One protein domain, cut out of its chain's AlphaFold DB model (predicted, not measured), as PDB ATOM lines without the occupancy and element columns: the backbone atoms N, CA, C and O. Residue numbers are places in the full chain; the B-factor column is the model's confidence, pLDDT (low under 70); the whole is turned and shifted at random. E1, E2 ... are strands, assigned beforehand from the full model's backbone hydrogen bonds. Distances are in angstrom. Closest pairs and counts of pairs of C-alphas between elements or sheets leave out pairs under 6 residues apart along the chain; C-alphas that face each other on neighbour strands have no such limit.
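This is residues 17 to 39 and 57 to 114 of the 453 residues of an uncharacterized protein of Arcobacter sp. FWKO B (UniProt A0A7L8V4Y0). A small head of bent, strongly twisted strands bears a long two-stranded arm, E3 beside E4, which makes much of the length. In the head, E1 and E5 bend side by side in a sheet that goes on through E7 to E6, while E2 and E8 form a separate pair leading towards the arm. The printed part has 81 residues with eight named strands, E1 to E8 in chain order, and no named helix: all strand. The largest sheet, E1 E5 E7 E6, is mixed; the whole is loose, with a radius of gyration of the C-alphas of 14.7 A, and spans 53 by 29 by 18 A.

E5 is residues 68 to 77, 14.4 A long; E1, residues 17 to 25, 15.3 A, begins at C-alpha 17 (217.928, 149.932, 174.998). E7 is residues 92 to 96 and E6 residues 87 to 89. E2 is residues 28 to 32; E8, residues 106 to 109, ends at C-alpha 109 (201.772, 149.844, 171.685). E3 is residues 34 to 39, 16.1 A, and E4 residues 57 to 65, 26.1 A.

E1 bends by 117 degrees at residue 20 and E5 by 127 degrees at residue 73. They are parallel, with N 19 and O 70 2.9 A apart. E5 and E7 are antiparallel: N 69 to O 95, 2.8 A. E6 and E7 form a hairpin: N 94 to O 87, 2.8 A. E2 and E8 are parallel: N 107 to O 29, 2.8 A. The closest C-alphas of E2 and E7, Leu 31 and Ser 96, are 7.0 A apart. E2 runs on into E3 at 25 degrees, and E4 into E5 at 26 degrees. E3 and E4 are antiparallel: N 36 to O 63, 2.9 A.

The farthest C-alphas, Lys 57 and Asn 79, are 53.4 A apart. Residues 40 to 56 are not printed; C-alphas 39 and 57 are 11.1 A apart across the cut. Of the links printed whole, none is long. The pLDDT, the model's own confidence, is under 70 at 18 residues of the printed part, among them 57 to 62 and 111 to 114.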
ATOM      1  N   LEU A  17     216.753 149.327 175.617       86.31
ATOM      2  CA  LEU A  17     217.928 149.932 174.998       86.31
ATOM      3  C   LEU A  17     218.486 151.001 175.937       86.31
ATOM      4  O   LEU A  17     217.783 151.954 176.258       86.31
ATOM      5  N   THR A  18     219.740 150.864 176.367       87.19
ATOM      6  CA  THR A  18     220.389 151.821 177.280       87.19
ATOM      7  C   THR A  18     221.567 152.505 176.594       87.19
ATOM      8  O   THR A  18     222.455 151.835 176.067       87.19
ATOM      9  N   ALA A  19     221.601 153.838 176.627       88.62
ATOM     10  CA  ALA A  19     222.687 154.644 176.072       88.62
ATOM     11  C   ALA A  19     222.947 155.911 176.904       88.62
ATOM     12  O   ALA A  19     222.150 156.303 177.751       88.62
ATOM     13  N   GLU A  20     224.072 156.575 176.657       86.94
ATOM     14  CA  GLU A  20     224.321 157.925 177.184       86.94
ATOM     15  C   GLU A  20     223.573 158.955 176.330       86.94
ATOM     16  O   GLU A  20     222.819 159.775 176.852       86.94
ATOM     17  N   GLN A  21     223.686 158.811 175.007       88.06
ATOM     18  CA  GLN A  21     222.943 159.563 173.999       88.06
ATOM     19  C   GLN A  21     222.429 158.606 172.919       88.06
ATOM     20  O   GLN A  21     223.146 157.683 172.517       88.06
ATOM     21  N   ALA A  22     221.217 158.831 172.420       89.06
ATOM     22  CA  ALA A  22     220.656 158.067 171.311       89.06
ATOM     23  C   ALA A  22     220.124 159.000 170.217       89.06
ATOM     24  O   ALA A  22     219.354 159.919 170.493       89.06
ATOM     25  N   VAL A  23     220.533 158.741 168.976       89.19
ATOM     26  CA  VAL A  23     220.006 159.399 167.776       89.19
ATOM     27  C   VAL A  23     219.348 158.333 166.916       89.19
ATOM     28  O   VAL A  23     219.988 157.347 166.551       89.19
ATOM     29  N   ILE A  24     218.067 158.517 166.619       87.81
ATOM     30  CA  ILE A  24     217.283 157.564 165.846       87.81
ATOM     31  C   ILE A  24     216.636 158.283 164.670       87.81
ATOM     32  O   ILE A  24     215.926 159.273 164.843       87.81
ATOM     33  N   ILE A  25     216.886 157.770 163.472       86.56
ATOM     34  CA  ILE A  25     216.311 158.246 162.221       86.56
ATOM     35  C   ILE A  25     215.515 157.080 161.637       86.56
ATOM     36  O   ILE A  25     216.092 156.061 161.256       86.56
ATOM     37  N   SER A  26     214.187 157.213 161.620       84.00
ATOM     38  CA  SER A  26     213.297 156.220 161.022       84.00
ATOM     39  C   SER A  26     211.966 156.797 160.570       84.00
ATOM     40  O   SER A  26     211.386 157.627 161.263       84.00
ATOM     41  N   GLU A  27     211.418 156.295 159.462       83.00
ATOM     42  CA  GLU A  27     210.088 156.712 158.995       83.00
ATOM     43  C   GLU A  27     208.998 156.335 160.008       83.00
ATOM     44  O   GLU A  27     208.065 157.109 160.228       83.00
ATOM     45  N   ILE A  28     209.144 155.167 160.649       80.31
ATOM     46  CA  ILE A  28     208.262 154.676 161.714       80.31
ATOM     47  C   ILE A  28     209.104 154.044 162.829       80.31
ATOM     48  O   ILE A  28     209.900 153.134 162.574       80.31
ATOM     49  N   MET A  29     208.883 154.495 164.065       83.88
ATOM     50  CA  MET A  29     209.403 153.870 165.280       83.88
ATOM     51  C   MET A  29     208.267 153.242 166.084       83.88
ATOM     52  O   MET A  29     207.290 153.913 166.407       83.88
ATOM     53  N   GLU A  30     208.422 151.981 166.476       81.56
ATOM     54  CA  GLU A  30     207.455 151.258 167.298       81.56
ATOM     55  C   GLU A  30     208.109 150.735 168.575       81.56
ATOM     56  O   GLU A  30     209.067 149.960 168.529       81.56
ATOM     57  N   LEU A  31     207.564 151.120 169.730       81.62
ATOM     58  CA  LEU A  31     207.868 150.464 170.997       81.62
ATOM     59  C   LEU A  31     206.674 149.586 171.358       81.62
ATOM     60  O   LEU A  31     205.591 150.081 171.681       81.62
ATOM     61  N   VAL A  32     206.888 148.275 171.324       79.50
ATOM     62  CA  VAL A  32     205.847 147.274 171.548       79.50
ATOM     63  C   VAL A  32     206.107 146.583 172.876       79.50
ATOM     64  O   VAL A  32     207.108 145.889 173.056       79.50
ATOM     65  N   SER A  33     205.207 146.769 173.838       77.31
ATOM     66  CA  SER A  33     205.232 145.935 175.037       77.31
ATOM     67  C   SER A  33     204.911 144.490 174.666       77.31
ATOM     68  O   SER A  33     203.931 144.228 173.967       77.31
ATOM     69  N   LEU A  34     205.709 143.553 175.168       77.62
ATOM     70  CA  LEU A  34     205.387 142.132 175.108       77.62
ATOM     71  C   LEU A  34     204.646 141.719 176.379       77.62
ATOM     72  O   LEU A  34     204.608 142.449 177.372       77.62
ATOM     73  N   LYS A  35     204.047 140.533 176.336       72.38
ATOM     74  CA  LYS A  35     203.447 139.900 177.504       72.38
ATOM     75  C   LYS A  35     204.117 138.561 177.756       72.38
ATOM     76  O   LYS A  35     204.291 137.777 176.825       72.38
ATOM     77  N   ASN A  36     204.484 138.326 179.006       73.25
ATOM     78  CA  ASN A  36     204.817 136.997 179.479       73.25
ATOM     79  C   ASN A  36     203.545 136.381 180.063       73.25
ATOM     80  O   ASN A  36     202.853 137.052 180.824       73.25
ATOM     81  N   SER A  37     203.207 135.152 179.684       57.78
ATOM     82  CA  SER A  37     201.957 134.507 180.093       57.78
ATOM     83  C   SER A  37     202.251 133.168 180.748       57.78
ATOM     84  O   SER A  37     202.749 132.247 180.103       57.78
ATOM     85  N   GLU A  38     201.888 133.045 182.015       68.38
ATOM     86  CA  GLU A  38     201.905 131.795 182.757       68.38
ATOM     87  C   GLU A  38     200.494 131.208 182.792       68.38
ATOM     88  O   GLU A  38     199.514 131.892 183.102       68.38
ATOM     89  N   TYR A  39     200.393 129.927 182.437       58.22
ATOM     90  CA  TYR A  39     199.135 129.194 182.404       58.22
ATOM     91  C   TYR A  39     199.204 127.996 183.341       58.22
ATOM     92  O   TYR A  39     199.994 127.075 183.130       58.22
ATOM     93  N   LYS A  57     190.159 124.056 187.945       67.94
ATOM     94  CA  LYS A  57     190.818 125.189 188.589       67.94
ATOM     95  C   LYS A  57     192.026 125.595 187.766       67.94
ATOM     96  O   LYS A  57     192.739 124.724 187.272       67.94
ATOM     97  N   GLY A  58     192.287 126.880 187.656       69.69
ATOM     98  CA  GLY A  58     193.438 127.355 186.910       69.69
ATOM     99  C   GLY A  58     193.612 128.854 186.987       69.69
ATOM    100  O   GLY A  58     192.799 129.568 187.581       69.69
ATOM    101  N   SER A  59     194.702 129.314 186.396       66.94
ATOM    102  CA  SER A  59     195.019 130.724 186.279       66.94
ATOM    103  C   SER A  59     195.732 131.016 184.970       66.94
ATOM    104  O   SER A  59     196.586 130.257 184.520       66.94
ATOM    105  N   VAL A  60     195.394 132.158 184.392       65.19
ATOM    106  CA  VAL A  60     196.202 132.867 183.409       65.19
ATOM    107  C   VAL A  60     196.768 134.071 184.146       65.19
ATOM    108  O   VAL A  60     196.005 134.917 184.614       65.19
ATOM    109  N   SER A  61     198.089 134.122 184.278       66.94
ATOM    110  CA  SER A  61     198.809 135.281 184.793       66.94
ATOM    111  C   SER A  61     199.637 135.859 183.659       66.94
ATOM    112  O   SER A  61     200.524 135.201 183.127       66.94
ATOM    113  N   GLU A  62     199.313 137.073 183.248       66.38
ATOM    114  CA  GLU A  62     200.060 137.842 182.271       66.38
ATOM    115  C   GLU A  62     200.830 138.962 182.987       66.38
ATOM    116  O   GLU A  62     200.275 139.707 183.801       66.38
ATOM    117  N   GLU A  63     202.109 139.107 182.655       74.19
ATOM    118  CA  GLU A  63     202.969 140.203 183.102       74.19
ATOM    119  C   GLU A  63     203.440 141.019 181.892       74.19
ATOM    120  O   GLU A  63     203.764 140.469 180.834       74.19
ATOM    121  N   ILE A  64     203.452 142.349 182.033       77.31
ATOM    122  CA  ILE A  64     203.909 143.248 180.970       77.31
ATOM    123  C   ILE A  64     205.430 143.244 180.969       77.31
ATOM    124  O   ILE A  64     206.057 143.598 181.964       77.31
ATOM    125  N   VAL A  65     206.011 142.961 179.810       84.31
ATOM    126  CA  VAL A  65     207.423 143.216 179.537       84.31
ATOM    127  C   VAL A  65     207.496 144.483 178.677       84.31
ATOM    128  O   VAL A  65     207.216 144.426 177.473       84.31
ATOM    129  N   PRO A  66     207.793 145.657 179.264       79.81
ATOM    130  CA  PRO A  66     207.784 146.907 178.517       79.81
ATOM    131  C   PRO A  66     208.985 146.992 177.570       79.81
ATOM    132  O   PRO A  66     210.097 146.600 177.916       79.81
ATOM    133  N   ALA A  67     208.777 147.567 176.387       81.38
ATOM    134  CA  ALA A  67     209.871 148.090 175.572       81.38
ATOM    135  C   ALA A  67     210.273 149.478 176.082       81.38
ATOM    136  O   ALA A  67     209.398 150.344 176.225       81.38
ATOM    137  N   LEU A  68     211.569 149.670 176.345       87.38
ATOM    138  CA  LEU A  68     212.146 150.870 176.949       87.38
ATOM    139  C   LEU A  68     213.352 151.376 176.145       87.38
ATOM    140  O   LEU A  68     214.207 150.596 175.730       87.38
ATOM    141  N   ILE A  69     213.470 152.694 176.008       86.94
ATOM    142  CA  ILE A  69     214.708 153.374 175.622       86.94
ATOM    143  C   ILE A  69     215.113 154.269 176.786       86.94
ATOM    144  O   ILE A  69     214.385 155.188 177.149       86.94
ATOM    145  N   GLN A  70     216.267 153.989 177.375       88.06
ATOM    146  CA  GLN A  70     216.826 154.694 178.519       88.06
ATOM    147  C   GLN A  70     218.070 155.466 178.086       88.06
ATOM    148  O   GLN A  70     219.058 154.872 177.648       88.06
ATOM    149  N   VAL A  71     218.031 156.788 178.230       88.56
ATOM    150  CA  VAL A  71     219.152 157.686 177.937       88.56
ATOM    151  C   VAL A  71     219.543 158.484 179.174       88.56
ATOM    152  O   VAL A  71     218.694 158.810 180.001       88.56
ATOM    153  N   GLN A  72     220.825 158.807 179.320       87.50
ATOM    154  CA  GLN A  72     221.300 159.637 180.437       87.50
ATOM    155  C   GLN A  72     221.269 161.125 180.080       87.50
ATOM    156  O   GLN A  72     220.884 161.960 180.894       87.50
ATOM    157  N   GLU A  73     221.628 161.463 178.843       87.19
ATOM    158  CA  GLU A  73     221.763 162.851 178.413       87.19
ATOM    159  C   GLU A  73     220.647 163.244 177.445       87.19
ATOM    160  O   GLU A  73     219.837 164.116 177.780       87.19
ATOM    161  N   GLN A  74     220.582 162.579 176.283       89.25
ATOM    162  CA  GLN A  74     219.765 163.027 175.152       89.25
ATOM    163  C   GLN A  74     219.173 161.874 174.324       89.25
ATOM    164  O   GLN A  74     219.850 160.880 174.048       89.25
ATOM    165  N   LEU A  75     217.923 162.046 173.881       87.62
ATOM    166  CA  LEU A  75     217.251 161.225 172.873       87.62
ATOM    167  C   LEU A  75     216.736 162.122 171.739       87.62
ATOM    168  O   LEU A  75     215.824 162.927 171.937       87.62
ATOM    169  N   ILE A  76     217.303 161.947 170.547       87.69
ATOM    170  CA  ILE A  76     216.874 162.625 169.321       87.69
ATOM    171  C   ILE A  76     216.184 161.600 168.423       87.69
ATOM    172  O   ILE A  76     216.784 160.583 168.076       87.69
ATOM    173  N   VAL A  77     214.952 161.885 168.010       85.38
ATOM    174  CA  VAL A  77     214.187 161.072 167.057       85.38
ATOM    175  C   VAL A  77     213.807 161.944 165.868       85.38
ATOM    176  O   VAL A  77     213.208 162.995 166.057       85.38
ATOM    177  N   ASN A  78     214.173 161.542 164.647       83.31
ATOM    178  CA  ASN A  78     213.850 162.262 163.405       83.31
ATOM    179  C   ASN A  78     214.168 163.765 163.469       83.31
ATOM    180  O   ASN A  78     213.340 164.617 163.154       83.31
ATOM    181  N   ASN A  79     215.387 164.086 163.915       82.69
ATOM    182  CA  ASN A  79     215.883 165.454 164.108       82.69
ATOM    183  C   ASN A  79     215.123 166.284 165.162       82.69
ATOM    184  O   ASN A  79     215.425 167.467 165.325       82.69
ATOM    185  N   GLN A  80     214.195 165.681 165.905       83.44
ATOM    186  CA  GLN A  80     213.507 166.294 167.030       83.44
ATOM    187  C   GLN A  80     214.106 165.798 168.347       83.44
ATOM    188  O   GLN A  80     214.204 164.598 168.599       83.44
ATOM    189  N   ASP A  81     214.503 166.736 169.203       86.31
ATOM    190  CA  ASP A  81     214.901 166.416 170.568       86.31
ATOM    191  C   ASP A  81     213.643 166.195 171.419       86.31
ATOM    192  O   ASP A  81     212.824 167.102 171.592       86.31
ATOM    193  N   ILE A  82     213.471 164.968 171.909       83.75
ATOM    194  CA  ILE A  82     212.318 164.573 172.730       83.75
ATOM    195  C   ILE A  82     212.701 164.363 174.194       83.75
ATOM    196  O   ILE A  82     211.875 163.940 174.997       83.75
ATOM    197  N   THR A  83     213.945 164.684 174.551       84.69
ATOM    198  CA  THR A  83     214.548 164.431 175.860       84.69
ATOM    199  C   THR A  83     213.722 164.987 177.021       84.69
ATOM    200  O   THR A  83     213.548 164.304 178.029       84.69
ATOM    201  N   ASP A  84     213.178 166.195 176.877       82.19
ATOM    202  CA  ASP A  84     212.401 166.871 177.927       82.19
ATOM    203  C   ASP A  84     210.970 166.328 178.075       82.19
ATOM    204  O   ASP A  84     210.269 166.657 179.029       82.19
ATOM    205  N   GLN A  85     210.530 165.493 177.132       79.19
ATOM    206  CA  GLN A  85     209.210 164.865 177.139       79.19
ATOM    207  C   GLN A  85     209.252 163.466 177.776       79.19
ATOM    208  O   GLN A  85     208.211 162.853 177.993       79.19
ATOM    209  N   LEU A  86     210.443 162.950 178.095       82.88
ATOM    210  CA  LEU A  86     210.628 161.611 178.650       82.88
ATOM    211  C   LEU A  86     210.353 161.552 180.154       82.88
ATOM    212  O   LEU A  86     210.643 162.483 180.910       82.88
ATOM    213  N   THR A  87     209.885 160.395 180.616       78.62
ATOM    214  CA  THR A  87     209.763 160.124 182.050       78.62
ATOM    215  C   THR A  87     211.159 160.065 182.664       78.62
ATOM    216  O   THR A  87     212.009 159.306 182.199       78.62
ATOM    217  N   THR A  88     211.419 160.867 183.696       77.06
ATOM    218  CA  THR A  88     212.744 160.951 184.325       77.06
ATOM    219  C   THR A  88     212.736 160.253 185.679       77.06
ATOM    220  O   THR A  88     212.064 160.717 186.598       77.06
ATOM    221  N   ASP A  89     213.520 159.181 185.811       69.62
ATOM    222  CA  ASP A  89     213.820 158.529 187.086       69.62
ATOM    223  C   ASP A  89     215.289 158.793 187.443       69.62
ATOM    224  O   ASP A  89     216.224 158.176 186.922       69.62
ATOM    225  N   ASN A  90     215.505 159.742 188.358       73.06
ATOM    226  CA  ASN A  90     216.822 160.270 188.729       73.06
ATOM    227  C   ASN A  90     217.574 160.912 187.544       73.06
ATOM    228  O   ASN A  90     217.190 161.978 187.075       73.06
ATOM    229  N   ILE A  91     218.676 160.291 187.103       75.94
ATOM    230  CA  ILE A  91     219.569 160.766 186.029       75.94
ATOM    231  C   ILE A  91     219.203 160.092 184.690       75.94
ATOM    232  O   ILE A  91     219.722 160.465 183.644       75.94
ATOM    233  N   ILE A  92     218.308 159.094 184.699       81.06
ATOM    234  CA  ILE A  92     217.928 158.325 183.509       81.06
ATOM    235  C   ILE A  92     216.569 158.809 183.002       81.06
ATOM    236  O   ILE A  92     215.573 158.812 183.729       81.06
ATOM    237  N   LYS A  93     216.528 159.187 181.727       85.25
ATOM    238  CA  LYS A  93     215.328 159.583 180.994       85.25
ATOM    239  C   LYS A  93     214.853 158.405 180.150       85.25
ATOM    240  O   LYS A  93     215.645 157.797 179.432       85.25
ATOM    241  N   THR A  94     213.572 158.069 180.246       83.56
ATOM    242  CA  THR A  94     213.016 156.829 179.696       83.56
ATOM    243  C   THR A  94     211.856 157.111 178.745       83.56
ATOM    244  O   THR A  94     210.838 157.674 179.150       83.56
ATOM    245  N   LEU A  95     211.976 156.656 177.494       83.44
ATOM    246  CA  LEU A  95     210.845 156.459 176.585       83.44
ATOM    247  C   LEU A  95     210.327 155.032 176.764       83.44
ATOM    248  O   LEU A  95     211.097 154.076 176.695       83.44
ATOM    249  N   SER A  96     209.026 154.877 176.992       81.12
ATOM    250  CA  SER A  96     208.404 153.575 177.233       81.12
ATOM    251  C   SER A  96     207.219 153.355 176.309       81.12
ATOM    252  O   SER A  96     206.400 154.255 176.125       81.12
ATOM    253  N   SER A  97     207.071 152.120 175.828       65.44
ATOM    254  CA  SER A  97     205.843 151.620 175.179       65.44
ATOM    255  C   SER A  97     204.570 151.820 176.013       65.44
ATOM    256  O   SER A  97     203.480 151.756 175.461       65.44
ATOM    257  N   GLN A  98     204.691 152.078 177.321       69.62
ATOM    258  CA  GLN A  98     203.579 152.344 178.240       69.62
ATOM    259  C   GLN A  98     203.306 153.839 178.488       69.62
ATOM    260  O   GLN A  98     202.339 154.171 179.175       69.62
ATOM    261  N   SER A  99     204.127 154.743 177.944       73.06
ATOM    262  CA  SER A  99     203.953 156.192 178.126       73.06
ATOM    263  C   SER A  99     202.767 156.751 177.322       73.06
ATOM    264  O   SER A  99     202.263 156.102 176.409       73.06
ATOM    265  N   ASP A 100     202.295 157.944 177.693       70.50
ATOM    266  CA  ASP A 100     201.185 158.650 177.022       70.50
ATOM    267  C   ASP A 100     201.676 159.666 175.976       70.50
ATOM    268  O   ASP A 100     200.946 160.573 175.574       70.50
ATOM    269  N   LEU A 101     202.934 159.541 175.546       72.69
ATOM    270  CA  LEU A 101     203.526 160.435 174.562       72.69
ATOM    271  C   LEU A 101     202.902 160.202 173.187       72.69
ATOM    272  O   LEU A 101     202.879 159.085 172.677       72.69
ATOM    273  N   SER A 102     202.416 161.280 172.579       63.75
ATOM    274  CA  SER A 102     201.910 161.283 171.212       63.75
ATOM    275  C   SER A 102     202.793 162.208 170.387       63.75
ATOM    276  O   SER A 102     202.726 163.429 170.519       63.75
ATOM    277  N   ILE A 103     203.663 161.608 169.581       72.25
ATOM    278  CA  ILE A 103     204.563 162.300 168.660       72.25
ATOM    279  C   ILE A 103     204.345 161.657 167.294       72.25
ATOM    280  O   ILE A 103     204.252 160.431 167.194       72.25
ATOM    281  N   GLU A 104     204.228 162.468 166.243       65.69
ATOM    282  CA  GLU A 104     204.159 161.944 164.878       65.69
ATOM    283  C   GLU A 104     205.371 161.023 164.628       65.69
ATOM    284  O   GLU A 104     206.485 161.352 165.019       65.69
ATOM    285  N   GLN A 105     205.147 159.860 163.998       70.00
ATOM    286  CA  GLN A 105     206.167 158.838 163.672       70.00
ATOM    287  C   GLN A 105     206.635 157.922 164.826       70.00
ATOM    288  O   GLN A 105     207.385 156.980 164.561       70.00
ATOM    289  N   ILE A 106     206.160 158.118 166.067       81.25
ATOM    290  CA  ILE A 106     206.403 157.198 167.195       81.25
ATOM    291  C   ILE A 106     205.092 156.519 167.612       81.25
ATOM    292  O   ILE A 106     204.183 157.160 168.135       81.25
ATOM    293  N   ASN A 107     205.018 155.200 167.444       76.31
ATOM    294  CA  ASN A 107     203.897 154.375 167.885       76.31
ATOM    295  C   ASN A 107     204.236 153.645 169.189       76.31
ATOM    296  O   ASN A 107     205.161 152.829 169.253       76.31
ATOM    297  N   LEU A 108     203.439 153.900 170.226       79.31
ATOM    298  CA  LEU A 108     203.537 153.229 171.521       79.31
ATOM    299  C   LEU A 108     202.403 152.217 171.656       79.31
ATOM    300  O   LEU A 108     201.231 152.583 171.757       79.31
ATOM    301  N   ILE A 109     202.749 150.931 171.639       77.19
ATOM    302  CA  ILE A 109     201.772 149.844 171.685       77.19
ATOM    303  C   ILE A 109     201.790 149.229 173.085       77.19
ATOM    304  O   ILE A 109     202.699 148.473 173.447       77.19
ATOM    305  N   LYS A 110     200.762 149.565 173.876       72.25
ATOM    306  CA  LYS A 110     200.584 149.072 175.246       72.25
ATOM    307  C   LYS A 110     200.044 147.643 175.243       72.25
ATOM    308  O   LYS A 110     199.011 147.360 174.639       72.25
ATOM    309  N   ALA A 111     200.705 146.749 175.976       61.91
ATOM    310  CA  ALA A 111     200.155 145.431 176.275       61.91
ATOM    311  C   ALA A 111     199.017 145.567 177.299       61.91
ATOM    312  O   ALA A 111     199.170 146.246 178.313       61.91
ATOM    313  N   THR A 112     197.879 144.924 177.033       61.00
ATOM    314  CA  THR A 112     196.762 144.814 177.985       61.00
ATOM    315  C   THR A 112     196.829 143.448 178.653       61.00
ATOM    316  O   THR A 112     196.846 142.439 177.952       61.00
ATOM    317  N   LEU A 113     196.873 143.425 179.986       58.09
ATOM    318  CA  LEU A 113     196.922 142.193 180.771       58.09
ATOM    319  C   LEU A 113     195.539 141.570 180.914       58.09
ATOM    320  O   LEU A 113     194.572 142.264 181.236       58.09
ATOM    321  N   ASN A 114     195.464 140.255 180.754       52.78
ATOM    322  CA  ASN A 114     194.256 139.482 180.988       52.78
ATOM    323  C   ASN A 114     194.492 138.415 182.065       52.78
ATOM    324  O   ASN A 114     194.608 137.225 181.776       52.78
TER     325      ASN A 114